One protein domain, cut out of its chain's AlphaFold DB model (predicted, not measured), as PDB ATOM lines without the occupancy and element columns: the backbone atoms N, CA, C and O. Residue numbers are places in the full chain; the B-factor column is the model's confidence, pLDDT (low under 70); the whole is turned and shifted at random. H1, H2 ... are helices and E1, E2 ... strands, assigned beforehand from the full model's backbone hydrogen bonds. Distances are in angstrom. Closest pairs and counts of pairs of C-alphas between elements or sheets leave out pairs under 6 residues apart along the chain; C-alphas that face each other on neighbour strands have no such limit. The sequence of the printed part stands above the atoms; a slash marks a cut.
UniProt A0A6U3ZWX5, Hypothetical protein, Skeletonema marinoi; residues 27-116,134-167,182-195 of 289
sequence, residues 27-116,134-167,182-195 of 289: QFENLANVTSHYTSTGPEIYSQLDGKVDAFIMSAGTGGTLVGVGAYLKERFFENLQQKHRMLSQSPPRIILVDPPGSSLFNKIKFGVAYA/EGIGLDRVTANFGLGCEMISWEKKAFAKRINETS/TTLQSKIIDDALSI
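This is residues 27 to 116, 134 to 167 and 182 to 195 of the 289 residues of the protein "Hypothetical protein" of Skeletonema marinoi (UniProt A0A6U3ZWX5). A small three-stranded sheet forms a wall with helices over one face: the long H3 lies over E1 and E2, and the short H4 over E3, while no named helix is on the other face. H1, H2 and H5 pack round residues 64 to 73 of H3, with H6 close by, and residues 83 to 89, of which 83 belongs to H3, stick out as a free loop. The printed part has 138 residues with six named helices and three named strands, in the order H1 H2 E1 H3 E2 H4 H5 H6 E3; the sheet runs E1 E2 E3, all parallel, and the class is mostly helix. It is compact, with a radius of gyration of the C-alphas of 14.5 A and spans of 45 by 32 by 31 A.

H1 is residues 32 to 39, beginning at C-alpha 32 (-33.321, 35.451, 12.526), and H2 is residues 41 to 48. E1, residues 55 to 59, is 13.5 A long. H3, residues 64 to 83, runs 28.4 A from C-alpha 64 at (-31.100, 28.149, 8.840). E2 is residues 94 to 99, 16.0 A long. H4 is residues 104 to 111, H5 143 to 149 and H6 158 to 166. E3, residues 191 to 194, ends at C-alpha 194 (-28.626, 10.447, 2.062).

H3 is the hub. It touches H1 at a tilt of 37 degrees, only just steep, with the C-alphas of Val 34 and Gly 64 closest at 4.1 A. It touches H2, closest C-alphas Gly 42 and Val 69 at 4.2 A, and H5, closest Val 67 and Gly 148 at 5.2 A. H1 and H2 meet only through their link. H6 is close but not clearly touching H3, closest C-alphas Ala 71 and Phe 159 at 7.1 A. H3 runs along the strands at a height over the sheet of 9.6 A; E1, H3 and E2 make a strand-helix-strand unit, two parallel neighbour strands with a helix between, its crossover right-handed. H4, on the same face at a height of 8.2 A, runs slantwise to the strands, 53 degrees to E3 on the local plane. N 56 and O 94 of E1 and E2 are 2.8 A apart, and N 193 and O 97 of E3 and E2 are 2.7 A apart, both within hydrogen-bond range. Every O i to N i+4 pair is within range in H2, H3 and H4, but 3 of 4 in H1, 4 of 5 in H6 and 1 of 3 in H5, where 3 of 4 O i to N i+3 pairs are.

The C-alphas of His 85 and Ala 116 are the farthest apart, 45.5 A. Residues 117 to 133 and 168 to 181 are not printed, with C-alpha gaps of 23.3 A and 28.1 A across the cuts. Of the links that are printed whole, none is long. The mean pLDDT of the printed part is 86.4; residues 84 to 89, 114 to 116, 156 to 157, 165 to 167 and 182 to 183 are under 70.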
ATOM      1  N   GLN A  27     -35.391  28.703  17.803       91.62
ATOM      2  CA  GLN A  27     -34.471  28.567  16.657       91.62
ATOM      3  C   GLN A  27     -35.039  27.844  15.421       91.62
ATOM      4  O   GLN A  27     -34.486  27.980  14.332       91.62
ATOM      5  N   PHE A  28     -36.105  27.053  15.577       88.94
ATOM      6  CA  PHE A  28     -36.735  26.335  14.471       88.94
ATOM      7  C   PHE A  28     -37.655  27.238  13.649       88.94
ATOM      8  O   PHE A  28     -37.643  27.138  12.425       88.94
ATOM      9  N   GLU A  29     -38.383  28.147  14.298       89.44
ATOM     10  CA  GLU A  29     -39.367  29.006  13.623       89.44
ATOM     11  C   GLU A  29     -38.904  30.459  13.468       89.44
ATOM     12  O   GLU A  29     -39.450  31.207  12.665       89.44
ATOM     13  N   ASN A  30     -37.886  30.878  14.221       90.88
ATOM     14  CA  ASN A  30     -37.366  32.235  14.159       90.88
ATOM     15  C   ASN A  30     -36.437  32.418  12.948       90.88
ATOM     16  O   ASN A  30     -35.333  31.866  12.916       90.88
ATOM     17  N   LEU A  31     -36.869  33.241  11.986       92.12
ATOM     18  CA  LEU A  31     -36.137  33.534  10.748       92.12
ATOM     19  C   LEU A  31     -34.868  34.374  10.952       92.12
ATOM     20  O   LEU A  31     -34.062  34.496  10.025       92.12
ATOM     21  N   ALA A  32     -34.624  34.893  12.162       92.88
ATOM     22  CA  ALA A  32     -33.321  35.451  12.526       92.88
ATOM     23  C   ALA A  32     -32.185  34.430  12.312       92.88
ATOM     24  O   ALA A  32     -31.061  34.814  12.003       92.88
ATOM     25  N   ASN A  33     -32.497  33.133  12.406       94.81
ATOM     26  CA  ASN A  33     -31.578  32.042  12.106       94.81
ATOM     27  C   ASN A  33     -31.123  32.056  10.629       94.81
ATOM     28  O   ASN A  33     -29.933  32.205  10.357       94.81
ATOM     29  N   VAL A  34     -32.057  32.008   9.665       96.12
ATOM     30  CA  VAL A  34     -31.744  32.159   8.224       96.12
ATOM     31  C   VAL A  34     -31.055  33.492   7.940       96.12
ATOM     32  O   VAL A  34     -30.060  33.537   7.216       96.12
ATOM     33  N   THR A  35     -31.565  34.572   8.535       95.50
ATOM     34  CA  THR A  35     -31.053  35.931   8.324       95.50
ATOM     35  C   THR A  35     -29.585  36.036   8.713       95.50
ATOM     36  O   THR A  35     -28.805  36.584   7.941       95.50
ATOM     37  N   SER A  36     -29.195  35.467   9.858       96.56
ATOM     38  CA  SER A  36     -27.805  35.456  10.325       96.56
ATOM     39  C   SER A  36     -26.865  34.892   9.259       96.56
ATOM     40  O   SER A  36     -25.891  35.535   8.880       96.56
ATOM     41  N   HIS A  37     -27.192  33.729   8.693       98.19
ATOM     42  CA  HIS A  37     -26.342  33.081   7.696       98.19
ATOM     43  C   HIS A  37     -26.384  33.756   6.323       98.19
ATOM     44  O   HIS A  37     -25.373  33.770   5.625       98.19
ATOM     45  N   TYR A  38     -27.515  34.352   5.946       97.38
ATOM     46  CA  TYR A  38     -27.625  35.142   4.720       97.38
ATOM     47  C   TYR A  38     -26.794  36.436   4.781       97.38
ATOM     48  O   TYR A  38     -26.220  36.838   3.772       97.38
ATOM     49  N   THR A  39     -26.697  37.089   5.946       96.62
ATOM     50  CA  THR A  39     -25.971  38.364   6.102       96.62
ATOM     51  C   THR A  39     -24.518  38.224   6.554       96.62
ATOM     52  O   THR A  39     -23.776  39.199   6.440       96.62
ATOM     53  N   SER A  40     -24.097  37.048   7.033       97.94
ATOM     54  CA  SER A  40     -22.713  36.781   7.462       97.94
ATOM     55  C   SER A  40     -22.073  35.624   6.692       97.94
ATOM     56  O   SER A  40     -21.321  35.853   5.746       97.94
ATOM     57  N   THR A  41     -22.424  34.379   7.026       98.44
ATOM     58  CA  THR A  41     -21.767  33.164   6.520       98.44
ATOM     59  C   THR A  41     -21.765  33.067   4.988       98.44
ATOM     60  O   THR A  41     -20.754  32.710   4.393       98.44
ATOM     61  N   GLY A  42     -22.875  33.406   4.325       98.12
ATOM     62  CA  GLY A  42     -22.970  33.433   2.862       98.12
ATOM     63  C   GLY A  42     -21.984  34.420   2.216       98.12
ATOM     64  O   GLY A  42     -21.185  33.998   1.374       98.12
ATOM     65  N   PRO A  43     -22.000  35.710   2.605       98.12
ATOM     66  CA  PRO A  43     -21.003  36.695   2.186       98.12
ATOM     67  C   PRO A  43     -19.553  36.288   2.454       98.12
ATOM     68  O   PRO A  43     -18.700  36.508   1.595       98.12
ATOM     69  N   GLU A  44     -19.268  35.693   3.614       98.69
ATOM     70  CA  GLU A  44     -17.924  35.228   3.974       98.69
ATOM     71  C   GLU A  44     -17.424  34.166   2.988       98.69
ATOM     72  O   GLU A  44     -16.372  34.359   2.374       98.69
ATOM     73  N   ILE A  45     -18.220  33.116   2.749       98.25
ATOM     74  CA  ILE A  45     -17.911  32.053   1.776       98.25
ATOM     75  C   ILE A  45     -17.706  32.640   0.377       98.25
ATOM     76  O   ILE A  45     -16.727  32.332  -0.304       98.25
ATOM     77  N   TYR A  46     -18.627  33.500  -0.064       96.75
ATOM     78  CA  TYR A  46     -18.562  34.104  -1.391       96.75
ATOM     79  C   TYR A  46     -17.292  34.946  -1.565       96.75
ATOM     80  O   TYR A  46     -16.635  34.857  -2.600       96.75
ATOM     81  N   SER A  47     -16.929  35.740  -0.555       97.25
ATOM     82  CA  SER A  47     -15.726  36.577  -0.558       97.25
ATOM     83  C   SER A  47     -14.447  35.736  -0.588       97.25
ATOM     84  O   SER A  47     -13.575  35.969  -1.425       97.25
ATOM     85  N   GLN A  48     -14.360  34.709   0.263       97.94
ATOM     86  CA  GLN A  48     -13.200  33.812   0.350       97.94
ATOM     87  C   GLN A  48     -12.918  33.061  -0.957       97.94
ATOM     88  O   GLN A  48     -11.770  32.709  -1.225       97.94
ATOM     89  N   LEU A  49     -13.947  32.835  -1.779       95.56
ATOM     90  CA  LEU A  49     -13.846  32.126  -3.055       95.56
ATOM     91  C   LEU A  49     -13.946  33.041  -4.282       95.56
ATOM     92  O   LEU A  49     -14.091  32.541  -5.399       95.56
ATOM     93  N   ASP A  50     -13.881  34.367  -4.111       93.38
ATOM     94  CA  ASP A  50     -14.002  35.343  -5.210       93.38
ATOM     95  C   ASP A  50     -15.259  35.095  -6.081       93.38
ATOM     96  O   ASP A  50     -15.256  35.153  -7.312       93.38
ATOM     97  N   GLY A  51     -16.358  34.722  -5.420       90.94
ATOM     98  CA  GLY A  51     -17.641  34.392  -6.032       90.94
ATOM     99  C   GLY A  51     -17.692  33.092  -6.839       90.94
ATOM    100  O   GLY A  51     -18.697  32.838  -7.499       90.94
ATOM    101  N   LYS A  52     -16.640  32.265  -6.813       92.50
ATOM    102  CA  LYS A  52     -16.567  30.991  -7.544       92.50
ATOM    103  C   LYS A  52     -17.036  29.846  -6.654       92.50
ATOM    104  O   LYS A  52     -16.217  29.150  -6.059       92.50
ATOM    105  N   VAL A  53     -18.350  29.668  -6.556       95.62
ATOM    106  CA  VAL A  53     -18.974  28.558  -5.822       95.62
ATOM    107  C   VAL A  53     -19.878  27.794  -6.780       95.62
ATOM    108  O   VAL A  53     -20.834  28.369  -7.290       95.62
ATOM    109  N   ASP A  54     -19.596  26.515  -7.013       95.94
ATOM    110  CA  ASP A  54     -20.393  25.670  -7.910       95.94
ATOM    111  C   ASP A  54     -21.422  24.835  -7.139       95.94
ATOM    112  O   ASP A  54     -22.508  24.547  -7.651       95.94
ATOM    113  N   ALA A  55     -21.114  24.472  -5.892       97.81
ATOM    114  CA  ALA A  55     -22.069  23.830  -5.003       97.81
ATOM    115  C   ALA A  55     -21.827  24.172  -3.528       97.81
ATOM    116  O   ALA A  55     -20.690  24.326  -3.084       97.81
ATOM    117  N   PHE A  56     -22.916  24.236  -2.764       98.56
ATOM    118  CA  PHE A  56     -22.912  24.296  -1.309       98.56
ATOM    119  C   PHE A  56     -23.710  23.115  -0.761       98.56
ATOM    120  O   PHE A  56     -24.891  22.946  -1.073       98.56
ATOM    121  N   ILE A  57     -23.053  22.286   0.040       97.94
ATOM    122  CA  ILE A  57     -23.603  21.033   0.543       97.94
ATOM    123  C   ILE A  57     -23.536  21.051   2.048       97.94
ATOM    124  O   ILE A  57     -22.462  21.232   2.615       97.94
ATOM    125  N   MET A  58     -24.662  20.825   2.708       97.25
ATOM    126  CA  MET A  58     -24.658  20.588   4.143       97.25
ATOM    127  C   MET A  58     -25.951  19.950   4.618       97.25
ATOM    128  O   MET A  58     -26.998  20.013   3.975       97.25
ATOM    129  N   SER A  59     -25.863  19.373   5.800       96.75
ATOM    130  CA  SER A  59     -26.977  18.863   6.562       96.75
ATOM    131  C   SER A  59     -27.824  19.948   7.201       96.75
ATOM    132  O   SER A  59     -27.406  21.099   7.339       96.75
ATOM    133  N   ALA A  60     -29.054  19.589   7.567       95.12
ATOM    134  CA  ALA A  60     -29.994  20.509   8.184       95.12
ATOM    135  C   ALA A  60     -30.638  19.907   9.437       95.12
ATOM    136  O   ALA A  60     -31.267  18.853   9.401       95.12
ATOM    137  N   GLY A  61     -30.527  20.643  10.540       90.75
ATOM    138  CA  GLY A  61     -31.482  20.586  11.642       90.75
ATOM    139  C   GLY A  61     -32.566  21.626  11.404       90.75
ATOM    140  O   GLY A  61     -33.505  21.421  10.646       90.75
ATOM    141  N   THR A  62     -32.384  22.815  11.983       94.00
ATOM    142  CA  THR A  62     -33.298  23.953  11.777       94.00
ATOM    143  C   THR A  62     -33.425  24.380  10.311       94.00
ATOM    144  O   THR A  62     -34.455  24.928   9.949       94.00
ATOM    145  N   GLY A  63     -32.406  24.150   9.475       95.62
ATOM    146  CA  GLY A  63     -32.351  24.585   8.073       95.62
ATOM    147  C   GLY A  63     -31.777  25.989   7.858       95.62
ATOM    148  O   GLY A  63     -31.532  26.365   6.716       95.62
ATOM    149  N   GLY A  64     -31.509  26.744   8.930       97.25
ATOM    150  CA  GLY A  64     -31.100  28.149   8.840       97.25
ATOM    151  C   GLY A  64     -29.835  28.385   8.017       97.25
ATOM    152  O   GLY A  64     -29.828  29.238   7.134       97.25
ATOM    153  N   THR A  65     -28.785  27.599   8.252       98.25
ATOM    154  CA  THR A  65     -27.513  27.732   7.530       98.25
ATOM    155  C   THR A  65     -27.637  27.339   6.060       98.25
ATOM    156  O   THR A  65     -27.251  28.125   5.198       98.25
ATOM    157  N   LEU A  66     -28.236  26.175   5.766       98.25
ATOM    158  CA  LEU A  66     -28.426  25.684   4.395       98.25
ATOM    159  C   LEU A  66     -29.192  26.704   3.546       98.25
ATOM    160  O   LEU A  66     -28.771  27.053   2.444       98.25
ATOM    161  N   VAL A  67     -30.299  27.210   4.091       97.69
ATOM    162  CA  VAL A  67     -31.173  28.155   3.395       97.69
ATOM    163  C   VAL A  67     -30.550  29.546   3.319       97.69
ATOM    164  O   VAL A  67     -30.550  30.138   2.245       97.69
ATOM    165  N   GLY A  68     -29.987  30.068   4.412       97.75
ATOM    166  CA  GLY A  68     -29.406  31.413   4.443       97.75
ATOM    167  C   GLY A  68     -28.203  31.563   3.512       97.75
ATOM    168  O   GLY A  68     -28.166  32.487   2.699       97.75
ATOM    169  N   VAL A  69     -27.256  30.619   3.567       98.38
ATOM    170  CA  VAL A  69     -26.096  30.605   2.661       98.38
ATOM    171  C   VAL A  69     -26.551  30.389   1.219       98.38
ATOM    172  O   VAL A  69     -26.175  31.160   0.336       98.38
ATOM    173  N   GLY A  70     -27.400  29.385   0.973       97.50
ATOM    174  CA  GLY A  70     -27.866  29.073  -0.376       97.50
ATOM    175  C   GLY A  70     -28.613  30.232  -1.034       97.50
ATOM    176  O   GLY A  70     -28.388  30.522  -2.210       97.50
ATOM    177  N   ALA A  71     -29.442  30.945  -0.268       96.00
ATOM    178  CA  ALA A  71     -30.150  32.118  -0.757       96.00
ATOM    179  C   ALA A  71     -29.197  33.245  -1.155       96.00
ATOM    180  O   ALA A  71     -29.365  33.840  -2.217       96.00
ATOM    181  N   TYR A  72     -28.176  33.514  -0.334       96.44
ATOM    182  CA  TYR A  72     -27.183  34.536  -0.648       96.44
ATOM    183  C   TYR A  72     -26.435  34.200  -1.940       96.44
ATOM    184  O   TYR A  72     -26.364  35.030  -2.848       96.44
ATOM    185  N   LEU A  73     -25.922  32.970  -2.053       95.62
ATOM    186  CA  LEU A  73     -25.151  32.527  -3.216       95.62
ATOM    187  C   LEU A  73     -25.970  32.609  -4.513       95.62
ATOM    188  O   LEU A  73     -25.480  33.136  -5.515       95.62
ATOM    189  N   LYS A  74     -27.229  32.152  -4.491       93.44
ATOM    190  CA  LYS A  74     -28.125  32.242  -5.651       93.44
ATOM    191  C   LYS A  74     -28.475  33.682  -6.000       93.44
ATOM    192  O   LYS A  74     -28.380  34.053  -7.168       93.44
ATOM    193  N   GLU A  75     -28.795  34.524  -5.020       91.88
ATOM    194  CA  GLU A  75     -29.099  35.934  -5.283       91.88
ATOM    195  C   GLU A  75     -27.907  36.660  -5.924       91.88
ATOM    196  O   GLU A  75     -28.075  37.341  -6.935       91.88
ATOM    197  N   ARG A  76     -26.685  36.466  -5.402       91.06
ATOM    198  CA  ARG A  76     -25.471  37.047  -6.001       91.06
ATOM    199  C   ARG A  76     -25.256  36.558  -7.433       91.06
ATOM    200  O   ARG A  76     -24.881  37.351  -8.298       91.06
ATOM    201  N   PHE A  77     -25.494  35.274  -7.700       89.75
ATOM    202  CA  PHE A  77     -25.392  34.709  -9.043       89.75
ATOM    203  C   PHE A  77     -26.365  35.387 -10.021       89.75
ATOM    204  O   PHE A  77     -25.932  35.895 -11.058       89.75
ATOM    205  N   PHE A  78     -27.654  35.471  -9.677       87.12
ATOM    206  CA  PHE A  78     -28.663  36.082 -10.548       87.12
ATOM    207  C   PHE A  78     -28.481  37.600 -10.703       87.12
ATOM    208  O   PHE A  78     -28.649  38.119 -11.807       87.12
ATOM    209  N   GLU A  79     -28.052  38.316  -9.660       85.81
ATOM    210  CA  GLU A  79     -27.691  39.735  -9.779       85.81
ATOM    211  C   GLU A  79     -26.521  39.949 -10.754       85.81
ATOM    212  O   GLU A  79     -26.545  40.877 -11.566       85.81
ATOM    213  N   ASN A  80     -25.506  39.080 -10.716       83.69
ATOM    214  CA  ASN A  80     -24.369  39.146 -11.633       83.69
ATOM    215  C   ASN A  80     -24.757  38.809 -13.079       83.69
ATOM    216  O   ASN A  80     -24.231  39.439 -14.000       83.69
ATOM    217  N   LEU A  81     -25.667  37.846 -13.280       80.50
ATOM    218  CA  LEU A  81     -26.228  37.520 -14.597       80.50
ATOM    219  C   LEU A  81     -26.995  38.700 -15.207       80.50
ATOM    220  O   LEU A  81     -26.927  38.914 -16.411       80.50
ATOM    221  N   GLN A  82     -27.709  39.476 -14.388       74.75
ATOM    222  CA  GLN A  82     -28.453  40.651 -14.853       74.75
ATOM    223  C   GLN A  82     -27.533  41.840 -15.190       74.75
ATOM    224  O   GLN A  82     -27.844  42.621 -16.085       74.75
ATOM    225  N   GLN A  83     -26.408  42.001 -14.480       71.88
ATOM    226  CA  GLN A  83     -25.507  43.158 -14.629       71.88
ATOM    227  C   GLN A  83     -24.460  43.010 -15.735       71.88
ATOM    228  O   GLN A  83     -23.987  44.009 -16.278       71.88
ATOM    229  N   LYS A  84     -24.039  41.785 -16.043       60.47
ATOM    230  CA  LYS A  84     -23.017  41.509 -17.055       60.47
ATOM    231  C   LYS A  84     -23.663  40.681 -18.156       60.47
ATOM    232  O   LYS A  84     -24.282  39.670 -17.856       60.47
ATOM    233  N   HIS A  85     -23.396  41.003 -19.423       53.22
ATOM    234  CA  HIS A  85     -23.508  40.051 -20.542       53.22
ATOM    235  C   HIS A  85     -22.469  38.907 -20.382       53.22
ATOM    236  O   HIS A  85     -21.702  38.603 -21.293       53.22
ATOM    237  N   ARG A  86     -22.343  38.336 -19.176       46.06
ATOM    238  CA  ARG A  86     -21.443  37.236 -18.843       46.06
ATOM    239  C   ARG A  86     -22.000  35.972 -19.486       46.06
ATOM    240  O   ARG A  86     -23.209  35.784 -19.554       46.06
ATOM    241  N   MET A  87     -21.082  35.148 -19.979       48.88
ATOM    242  CA  MET A  87     -21.344  33.936 -20.749       48.88
ATOM    243  C   MET A  87     -22.524  33.127 -20.194       48.88
ATOM    244  O   MET A  87     -22.483  32.668 -19.056       48.88
ATOM    245  N   LEU A  88     -23.515  32.889 -21.056       50.66
ATOM    246  CA  LEU A  88     -24.722  32.063 -20.875       50.66
ATOM    247  C   LEU A  88     -24.459  30.595 -20.454       50.66
ATOM    248  O   LEU A  88     -25.384  29.793 -20.428       50.66
ATOM    249  N   SER A  89     -23.209  30.218 -20.165       54.94
ATOM    250  CA  SER A  89     -22.775  28.836 -19.941       54.94
ATOM    251  C   SER A  89     -22.604  28.456 -18.464       54.94
ATOM    252  O   SER A  89     -22.249  27.311 -18.193       54.94
ATOM    253  N   GLN A  90     -22.797  29.377 -17.513       70.44
ATOM    254  CA  GLN A  90     -22.704  29.060 -16.083       70.44
ATOM    255  C   GLN A  90     -24.089  28.798 -15.490       70.44
ATOM    256  O   GLN A  90     -25.018  29.576 -15.701       70.44
ATOM    257  N   SER A  91     -24.207  27.705 -14.740       84.56
ATOM    258  CA  SER A  91     -25.393  27.362 -13.952       84.56
ATOM    259  C   SER A  91     -25.321  28.015 -12.568       84.56
ATOM    260  O   SER A  91     -24.215  28.267 -12.083       84.56
ATOM    261  N   PRO A  92     -26.465  28.278 -11.907       90.31
ATOM    262  CA  PRO A  92     -26.457  28.727 -10.520       90.31
ATOM    263  C   PRO A  92     -25.778  27.687  -9.610       90.31
ATOM    264  O   PRO A  92     -25.854  26.489  -9.909       90.31
ATOM    265  N   PRO A  93     -25.175  28.116  -8.484       94.19
ATOM    266  CA  PRO A  93     -24.611  27.197  -7.503       94.19
ATOM    267  C   PRO A  93     -25.667  26.194  -7.031       94.19
ATOM    268  O   PRO A  93     -26.782  26.590  -6.676       94.19
ATOM    269  N   ARG A  94     -25.313  24.904  -7.004       96.94
ATOM    270  CA  ARG A  94     -26.201  23.844  -6.508       96.94
ATOM    271  C   ARG A  94     -26.217  23.837  -4.986       96.94
ATOM    272  O   ARG A  94     -25.170  23.697  -4.363       96.94
ATOM    273  N   ILE A  95     -27.392  23.922  -4.382       98.31
ATOM    274  CA  ILE A  95     -27.565  23.842  -2.930       98.31
ATOM    275  C   ILE A  95     -28.146  22.472  -2.587       98.31
ATOM    276  O   ILE A  95     -29.268  22.156  -2.989       98.31
ATOM    277  N   ILE A  96     -27.382  21.646  -1.872       98.38
ATOM    278  CA  ILE A  96     -27.718  20.233  -1.650       98.38
ATOM    279  C   ILE A  96     -27.808  19.936  -0.154       98.38
ATOM    280  O   ILE A  96     -26.865  20.166   0.603       98.38
ATOM    281  N   LEU A  97     -28.949  19.389   0.263       98.38
ATOM    282  CA  LEU A  97     -29.148  18.874   1.613       98.38
ATOM    283  C   LEU A  97     -28.403  17.544   1.792       98.38
ATOM    284  O   LEU A  97     -28.566  16.639   0.982       98.38
ATOM    285  N   VAL A  98     -27.675  17.380   2.891       97.19
ATOM    286  CA  VAL A  98     -27.214  16.063   3.367       97.19
ATOM    287  C   VAL A  98     -28.071  15.614   4.540       97.19
ATOM    288  O   VAL A  98     -28.291  16.375   5.471       97.19
ATOM    289  N   ASP A  99     -28.556  14.383   4.537       94.12
ATOM    290  CA  ASP A  99     -29.452  13.931   5.601       94.12
ATOM    291  C   ASP A  99     -29.261  12.445   5.912       94.12
ATOM    292  O   ASP A  99     -28.949  11.664   5.005       94.12
ATOM    293  N   PRO A 100     -29.482  12.001   7.159       92.19
ATOM    294  CA  PRO A 100     -29.490  10.583   7.455       92.19
ATOM    295  C   PRO A 100     -30.695   9.889   6.795       92.19
ATOM    296  O   PRO A 100     -31.736  10.518   6.543       92.19
ATOM    297  N   PRO A 101     -30.591   8.579   6.508       87.75
ATOM    298  CA  PRO A 101     -31.707   7.791   6.013       87.75
ATOM    299  C   PRO A 101     -32.955   7.941   6.890       87.75
ATOM    300  O   PRO A 101     -32.897   7.826   8.110       87.75
ATOM    301  N   GLY A 102     -34.103   8.162   6.249       79.00
ATOM    302  CA  GLY A 102     -35.400   8.239   6.925       79.00
ATOM    303  C   GLY A 102     -35.843   9.638   7.359       79.00
ATOM    304  O   GLY A 102     -37.016   9.796   7.691       79.00
ATOM    305  N   SER A 103     -34.978  10.652   7.274       85.50
ATOM    306  CA  SER A 103     -35.349  12.036   7.584       85.50
ATOM    307  C   SER A 103     -36.488  12.570   6.703       85.50
ATOM    308  O   SER A 103     -36.553  12.326   5.489       85.50
ATOM    309  N   SER A 104     -37.387  13.351   7.308       85.62
ATOM    310  CA  SER A 104     -38.495  13.997   6.597       85.62
ATOM    311  C   SER A 104     -38.010  15.111   5.669       85.62
ATOM    312  O   SER A 104     -38.667  15.381   4.661       85.62
ATOM    313  N   LEU A 105     -36.866  15.742   5.959       90.31
ATOM    314  CA  LEU A 105     -36.310  16.807   5.117       90.31
ATOM    315  C   LEU A 105     -35.798  16.248   3.781       90.31
ATOM    316  O   LEU A 105     -36.190  16.752   2.727       90.31
ATOM    317  N   PHE A 106     -35.028  15.154   3.796       91.75
ATOM    318  CA  PHE A 106     -34.636  14.430   2.580       91.75
ATOM    319  C   PHE A 106     -35.847  14.068   1.714       91.75
ATOM    320  O   PHE A 106     -35.876  14.374   0.520       91.75
ATOM    321  N   ASN A 107     -36.877  13.466   2.320       87.94
ATOM    322  CA  ASN A 107     -38.087  13.071   1.598       87.94
ATOM    323  C   ASN A 107     -38.839  14.282   1.031       87.94
ATOM    324  O   ASN A 107     -39.336  14.234  -0.100       87.94
ATOM    325  N   LYS A 108     -38.873  15.393   1.777       88.88
ATOM    326  CA  LYS A 108     -39.487  16.639   1.318       88.88
ATOM    327  C   LYS A 108     -38.809  17.157   0.053       88.88
ATOM    328  O   LYS A 108     -39.517  17.586  -0.857       88.88
ATOM    329  N   ILE A 109     -37.479  17.105  -0.013       92.31
ATOM    330  CA  ILE A 109     -36.717  17.565  -1.179       92.31
ATOM    331  C   ILE A 109     -36.836  16.585  -2.349       92.31
ATOM    332  O   ILE A 109     -37.217  16.998  -3.441       92.31
ATOM    333  N   LYS A 110     -36.577  15.290  -2.132       90.81
ATOM    334  CA  LYS A 110     -36.557  14.288  -3.213       90.81
ATOM    335  C   LYS A 110     -37.926  13.966  -3.792       90.81
ATOM    336  O   LYS A 110     -38.038  13.726  -4.990       90.81
ATOM    337  N   PHE A 111     -38.954  13.921  -2.949       86.88
ATOM    338  CA  PHE A 111     -40.260  13.369  -3.322       86.88
ATOM    339  C   PHE A 111     -41.407  14.364  -3.132       86.88
ATOM    340  O   PHE A 111     -42.553  14.041  -3.428       86.88
ATOM    341  N   GLY A 112     -41.134  15.567  -2.613       83.81
ATOM    342  CA  GLY A 112     -42.166  16.559  -2.298       83.81
ATOM    343  C   GLY A 112     -43.003  16.225  -1.057       83.81
ATOM    344  O   GLY A 112     -43.886  17.006  -0.690       83.81
ATOM    345  N   VAL A 113     -42.710  15.111  -0.378       77.62
ATOM    346  CA  VAL A 113     -43.501  14.542   0.720       77.62
ATOM    347  C   VAL A 113     -42.700  14.593   2.017       77.62
ATOM    348  O   VAL A 113     -41.620  14.029   2.094       77.62
ATOM    349  N   ALA A 114     -43.239  15.236   3.054       67.00
ATOM    350  CA  ALA A 114     -42.634  15.228   4.392       67.00
ATOM    351  C   ALA A 114     -43.108  14.044   5.259       67.00
ATOM    352  O   ALA A 114     -42.439  13.690   6.218       67.00
ATOM    353  N   TYR A 115     -44.243  13.419   4.916       61.72
ATOM    354  CA  TYR A 115     -44.814  12.274   5.632       61.72
ATOM    355  C   TYR A 115     -45.451  11.280   4.661       61.72
ATOM    356  O   TYR A 115     -46.314  11.650   3.866       61.72
ATOM    357  N   ALA A 116     -45.080  10.003   4.747       48.56
ATOM    358  CA  ALA A 116     -45.791   8.938   4.044       48.56
ATOM    359  C   ALA A 116     -47.111   8.607   4.770       48.56
ATOM    360  O   ALA A 116     -47.159   8.618   5.998       48.56
ATOM    361  N   GLU A 134     -26.149  13.770  15.584       82.88
ATOM    362  CA  GLU A 134     -26.902  14.711  16.409       82.88
ATOM    363  C   GLU A 134     -27.161  16.042  15.688       82.88
ATOM    364  O   GLU A 134     -26.347  16.532  14.899       82.88
ATOM    365  N   GLY A 135     -28.316  16.653  15.980       79.19
ATOM    366  CA  GLY A 135     -28.679  17.989  15.499       79.19
ATOM    367  C   GLY A 135     -29.198  18.068  14.057       79.19
ATOM    368  O   GLY A 135     -29.428  19.178  13.577       79.19
ATOM    369  N   ILE A 136     -29.403  16.933  13.380       83.94
ATOM    370  CA  ILE A 136     -29.875  16.826  11.985       83.94
ATOM    371  C   ILE A 136     -30.903  15.689  11.838       83.94
ATOM    372  O   ILE A 136     -31.139  14.959  12.796       83.94
ATOM    373  N   GLY A 137     -31.533  15.543  10.667       74.81
ATOM    374  CA  GLY A 137     -32.491  14.458  10.419       74.81
ATOM    375  C   GLY A 137     -33.871  14.674  11.052       74.81
ATOM    376  O   GLY A 137     -34.418  13.767  11.678       74.81
ATOM    377  N   LEU A 138     -34.426  15.887  10.936       80.88
ATOM    378  CA  LEU A 138     -35.719  16.222  11.543       80.88
ATOM    379  C   LEU A 138     -36.893  15.447  10.929       80.88
ATOM    380  O   LEU A 138     -36.947  15.159   9.734       80.88
ATOM    381  N   ASP A 139     -37.908  15.214  11.758       79.06
ATOM    382  CA  ASP A 139     -39.160  14.557  11.385       79.06
ATOM    383  C   ASP A 139     -40.208  15.517  10.801       79.06
ATOM    384  O   ASP A 139     -41.275  15.073  10.372       79.06
ATOM    385  N   ARG A 140     -39.915  16.819  10.758       81.88
ATOM    386  CA  ARG A 140     -40.817  17.886  10.308       81.88
ATOM    387  C   ARG A 140     -40.075  18.963   9.525       81.88
ATOM    388  O   ARG A 140     -38.879  19.171   9.711       81.88
ATOM    389  N   VAL A 141     -40.818  19.717   8.718       86.00
ATOM    390  CA  VAL A 141     -40.321  20.942   8.075       86.00
ATOM    391  C   VAL A 141     -40.466  22.114   9.050       86.00
ATOM    392  O   VAL A 141     -41.520  22.300   9.654       86.00
ATOM    393  N   THR A 142     -39.398  22.884   9.224       89.31
ATOM    394  CA  THR A 142     -39.343  24.098  10.055       89.31
ATOM    395  C   THR A 142     -39.648  25.335   9.202       89.31
ATOM    396  O   THR A 142     -39.503  25.264   7.979       89.31
ATOM    397  N   ALA A 143     -39.998  26.487   9.792       88.56
ATOM    398  CA  ALA A 143     -40.155  27.721   9.007       88.56
ATOM    399  C   ALA A 143     -38.868  28.090   8.246       88.56
ATOM    400  O   ALA A 143     -38.913  28.440   7.068       88.56
ATOM    401  N   ASN A 144     -37.708  27.925   8.891       92.88
ATOM    402  CA  ASN A 144     -36.402  28.182   8.282       92.88
ATOM    403  C   ASN A 144     -36.148  27.295   7.049       92.88
ATOM    404  O   ASN A 144     -35.780  27.805   5.994       92.88
ATOM    405  N   PHE A 145     -36.366  25.978   7.153       93.62
ATOM    406  CA  PHE A 145     -36.177  25.047   6.035       93.62
ATOM    407  C   PHE A 145     -37.245  25.228   4.947       93.62
ATOM    408  O   PHE A 145     -36.957  25.075   3.759       93.62
ATOM    409  N   GLY A 146     -38.473  25.576   5.345       90.75
ATOM    410  CA  GLY A 146     -39.600  25.824   4.449       90.75
ATOM    411  C   GLY A 146     -39.278  26.862   3.378       90.75
ATOM    412  O   GLY A 146     -39.513  26.589   2.201       90.75
ATOM    413  N   LEU A 147     -38.620  27.965   3.757       90.88
ATOM    414  CA  LEU A 147     -38.132  28.985   2.817       90.88
ATOM    415  C   LEU A 147     -37.247  28.392   1.713       90.88
ATOM    416  O   LEU A 147     -37.297  28.828   0.568       90.88
ATOM    417  N   GLY A 148     -36.465  27.359   2.035       91.88
ATOM    418  CA  GLY A 148     -35.596  26.683   1.080       91.88
ATOM    419  C   GLY A 148     -36.335  25.920  -0.023       91.88
ATOM    420  O   GLY A 148     -35.775  25.681  -1.095       91.88
ATOM    421  N   CYS A 149     -37.587  25.541   0.243       90.44
ATOM    422  CA  CYS A 149     -38.440  24.753  -0.644       90.44
ATOM    423  C   CYS A 149     -39.335  25.611  -1.553       90.44
ATOM    424  O   CYS A 149     -39.938  25.069  -2.487       90.44
ATOM    425  N   GLU A 150     -39.472  26.904  -1.256       86.75
ATOM    426  CA  GLU A 150     -40.315  27.847  -1.994       86.75
ATOM    427  C   GLU A 150     -39.689  28.211  -3.347       86.75
ATOM    428  O   GLU A 150     -38.469  28.256  -3.490       86.75
ATOM    429  N   MET A 151     -40.527  28.477  -4.353       86.25
ATOM    430  CA  MET A 151     -40.071  29.050  -5.622       86.25
ATOM    431  C   MET A 151     -39.836  30.548  -5.440       86.25
ATOM    432  O   MET A 151     -40.760  31.273  -5.076       86.25
ATOM    433  N   ILE A 152     -38.620  31.014  -5.722       84.75
ATOM    434  CA  ILE A 152     -38.231  32.419  -5.570       84.75
ATOM    435  C   ILE A 152     -37.978  33.018  -6.948       84.75
ATOM    436  O   ILE A 152     -37.238  32.436  -7.738       84.75
ATOM    437  N   SER A 153     -38.561  34.192  -7.214       84.56
ATOM    438  CA  SER A 153     -38.164  35.052  -8.336       84.56
ATOM    439  C   SER A 153     -36.947  35.875  -7.925       84.56
ATOM    440  O   SER A 153     -37.035  36.699  -7.014       84.56
ATOM    441  N   TRP A 154     -35.803  35.652  -8.572       83.69
ATOM    442  CA  TRP A 154     -34.522  36.283  -8.231       83.69
ATOM    443  C   TRP A 154     -34.374  37.691  -8.825       83.69
ATOM    444  O   TRP A 154     -33.394  38.031  -9.493       83.69
ATOM    445  N   GLU A 155     -35.372  38.532  -8.577       78.50
ATOM    446  CA  GLU A 155     -35.262  39.974  -8.769       78.50
ATOM    447  C   GLU A 155     -34.366  40.583  -7.679       78.50
ATOM    448  O   GLU A 155     -34.150  40.004  -6.611       78.50
ATOM    449  N   LYS A 156     -33.802  41.764  -7.943       67.69
ATOM    450  CA  LYS A 156     -32.826  42.399  -7.048       67.69
ATOM    451  C   LYS A 156     -33.373  42.530  -5.616       67.69
ATOM    452  O   LYS A 156     -34.401  43.172  -5.408       67.69
ATOM    453  N   LYS A 157     -32.645  41.986  -4.628       66.44
ATOM    454  CA  LYS A 157     -33.013  41.946  -3.192       66.44
ATOM    455  C   LYS A 157     -34.321  41.203  -2.859       66.44
ATOM    456  O   LYS A 157     -34.897  41.451  -1.795       66.44
ATOM    457  N   ALA A 158     -34.812  40.320  -3.730       71.19
ATOM    458  CA  ALA A 158     -36.073  39.610  -3.508       71.19
ATOM    459  C   ALA A 158     -36.077  38.809  -2.194       71.19
ATOM    460  O   ALA A 158     -37.055  38.857  -1.445       71.19
ATOM    461  N   PHE A 159     -34.970  38.136  -1.860       78.81
ATOM    462  CA  PHE A 159     -34.914  37.317  -0.650       78.81
ATOM    463  C   PHE A 159     -34.769  38.157   0.624       78.81
ATOM    464  O   PHE A 159     -35.476  37.924   1.603       78.81
ATOM    465  N   ALA A 160     -33.924  39.194   0.595       75.75
ATOM    466  CA  ALA A 160     -33.778  40.129   1.713       75.75
ATOM    467  C   ALA A 160     -35.099  40.837   2.064       75.75
ATOM    468  O   ALA A 160     -35.391  41.074   3.236       75.75
ATOM    469  N   LYS A 161     -35.919  41.171   1.060       75.19
ATOM    470  CA  LYS A 161     -37.257  41.732   1.282       75.19
ATOM    471  C   LYS A 161     -38.179  40.708   1.959       75.19
ATOM    472  O   LYS A 161     -38.813  41.034   2.958       75.19
ATOM    473  N   ARG A 162     -38.163  39.456   1.488       73.62
ATOM    474  CA  ARG A 162     -39.008  38.367   2.002       73.62
ATOM    475  C   ARG A 162     -38.781  38.067   3.487       73.62
ATOM    476  O   ARG A 162     -39.750  37.948   4.233       73.62
ATOM    477  N   ILE A 163     -37.529  37.965   3.935       74.88
ATOM    478  CA  ILE A 163     -37.219  37.665   5.349       74.88
ATOM    479  C   ILE A 163     -37.607  38.817   6.293       74.88
ATOM    480  O   ILE A 163     -38.022  38.573   7.426       74.88
ATOM    481  N   ASN A 164     -37.549  40.064   5.812       70.00
ATOM    482  CA  ASN A 164     -37.953  41.240   6.584       70.00
ATOM    483  C   ASN A 164     -39.483  41.365   6.693       70.00
ATOM    484  O   ASN A 164     -39.980  41.654   7.775       70.00
ATOM    485  N   GLU A 165     -40.230  41.088   5.619       65.06
ATOM    486  CA  GLU A 165     -41.707  41.114   5.620       65.06
ATOM    487  C   GLU A 165     -42.319  39.967   6.440       65.06
ATOM    488  O   GLU A 165     -43.311  40.150   7.141       65.06
ATOM    489  N   THR A 166     -41.695  38.786   6.426       55.72
ATOM    490  CA  THR A 166     -42.168  37.633   7.219       55.72
ATOM    491  C   THR A 166     -41.933  37.825   8.727       55.72
ATOM    492  O   THR A 166     -42.547  37.150   9.547       55.72
ATOM    493  N   SER A 167     -41.071  38.772   9.118       51.56
ATOM    494  CA  SER A 167     -40.815  39.106  10.526       51.56
ATOM    495  C   SER A 167     -41.887  40.022  11.138       51.56
ATOM    496  O   SER A 167     -41.902  40.187  12.358       51.56
ATOM    497  N   THR A 182     -39.933  32.852 -17.041       52.91
ATOM    498  CA  THR A 182     -39.604  31.536 -16.458       52.91
ATOM    499  C   THR A 182     -38.114  31.292 -16.156       52.91
ATOM    500  O   THR A 182     -37.797  30.317 -15.483       52.91
ATOM    501  N   THR A 183     -37.185  32.142 -16.610       60.00
ATOM    502  CA  THR A 183     -35.729  31.911 -16.491       60.00
ATOM    503  C   THR A 183     -35.115  32.370 -15.157       60.00
ATOM    504  O   THR A 183     -33.999  31.970 -14.838       60.00
ATOM    505  N   LEU A 184     -35.814  33.184 -14.355       75.00
ATOM    506  CA  LEU A 184     -35.286  33.753 -13.098       75.00
ATOM    507  C   LEU A 184     -35.918  33.163 -11.833       75.00
ATOM    508  O   LEU A 184     -35.747  33.719 -10.750       75.00
ATOM    509  N   GLN A 185     -36.646  32.050 -11.949       83.31
ATOM    510  CA  GLN A 185     -37.284  31.409 -10.805       83.31
ATOM    511  C   GLN A 185     -36.596  30.098 -10.444       83.31
ATOM    512  O   GLN A 185     -36.424  29.223 -11.291       83.31
ATOM    513  N   SER A 186     -36.226  29.928  -9.177       87.88
ATOM    514  CA  SER A 186     -35.770  28.632  -8.662       87.88
ATOM    515  C   SER A 186     -36.013  28.504  -7.164       87.88
ATOM    516  O   SER A 186     -36.169  29.502  -6.461       87.88
ATOM    517  N   LYS A 187     -36.046  27.259  -6.675       92.81
ATOM    518  CA  LYS A 187     -35.936  26.984  -5.239       92.81
ATOM    519  C   LYS A 187     -34.534  27.305  -4.754       92.81
ATOM    520  O   LYS A 187     -33.598  27.353  -5.552       92.81
ATOM    521  N   ILE A 188     -34.365  27.467  -3.445       95.62
ATOM    522  CA  ILE A 188     -33.021  27.569  -2.869       95.62
ATOM    523  C   ILE A 188     -32.376  26.192  -2.856       95.62
ATOM    524  O   ILE A 188     -31.297  26.058  -3.412       95.62
ATOM    525  N   ILE A 189     -33.039  25.188  -2.276       97.44
ATOM    526  CA  ILE A 189     -32.515  23.821  -2.174       97.44
ATOM    527  C   ILE A 189     -32.847  23.065  -3.466       97.44
ATOM    528  O   ILE A 189     -34.019  22.920  -3.819       97.44
ATOM    529  N   ASP A 190     -31.813  22.601  -4.163       96.25
ATOM    530  CA  ASP A 190     -31.931  21.943  -5.468       96.25
ATOM    531  C   ASP A 190     -32.099  20.433  -5.348       96.25
ATOM    532  O   ASP A 190     -32.828  19.825  -6.129       96.25
ATOM    533  N   ASP A 191     -31.395  19.819  -4.398       96.88
ATOM    534  CA  ASP A 191     -31.388  18.371  -4.246       96.88
ATOM    535  C   ASP A 191     -31.053  17.938  -2.811       96.88
ATOM    536  O   ASP A 191     -30.714  18.758  -1.956       96.88
ATOM    537  N   ALA A 192     -31.148  16.638  -2.541       96.56
ATOM    538  CA  ALA A 192     -30.704  16.031  -1.297       96.56
ATOM    539  C   ALA A 192     -29.864  14.765  -1.531       96.56
ATOM    540  O   ALA A 192     -29.976  14.085  -2.552       96.56
ATOM    541  N   LEU A 193     -29.043  14.413  -0.553       95.69
ATOM    542  CA  LEU A 193     -28.227  13.209  -0.521       95.69
ATOM    543  C   LEU A 193     -28.398  12.537   0.836       95.69
ATOM    544  O   LEU A 193     -28.381  13.206   1.868       95.69
ATOM    545  N   SER A 194     -28.560  11.214   0.826       94.56
ATOM    546  CA  SER A 194     -28.626  10.447   2.062       94.56
ATOM    547  C   SER A 194     -27.252   9.888   2.413       94.56
ATOM    548  O   SER A 194     -26.630   9.246   1.569       94.56
ATOM    549  N   ILE A 195     -26.795  10.133   3.642       96.44
ATOM    550  CA  ILE A 195     -25.531   9.618   4.179       96.44
ATOM    551  C   ILE A 195     -25.835   8.788   5.417       96.44
ATOM    552  O   ILE A 195     -26.439   9.274   6.366       96.44
TER     553      ILE A 195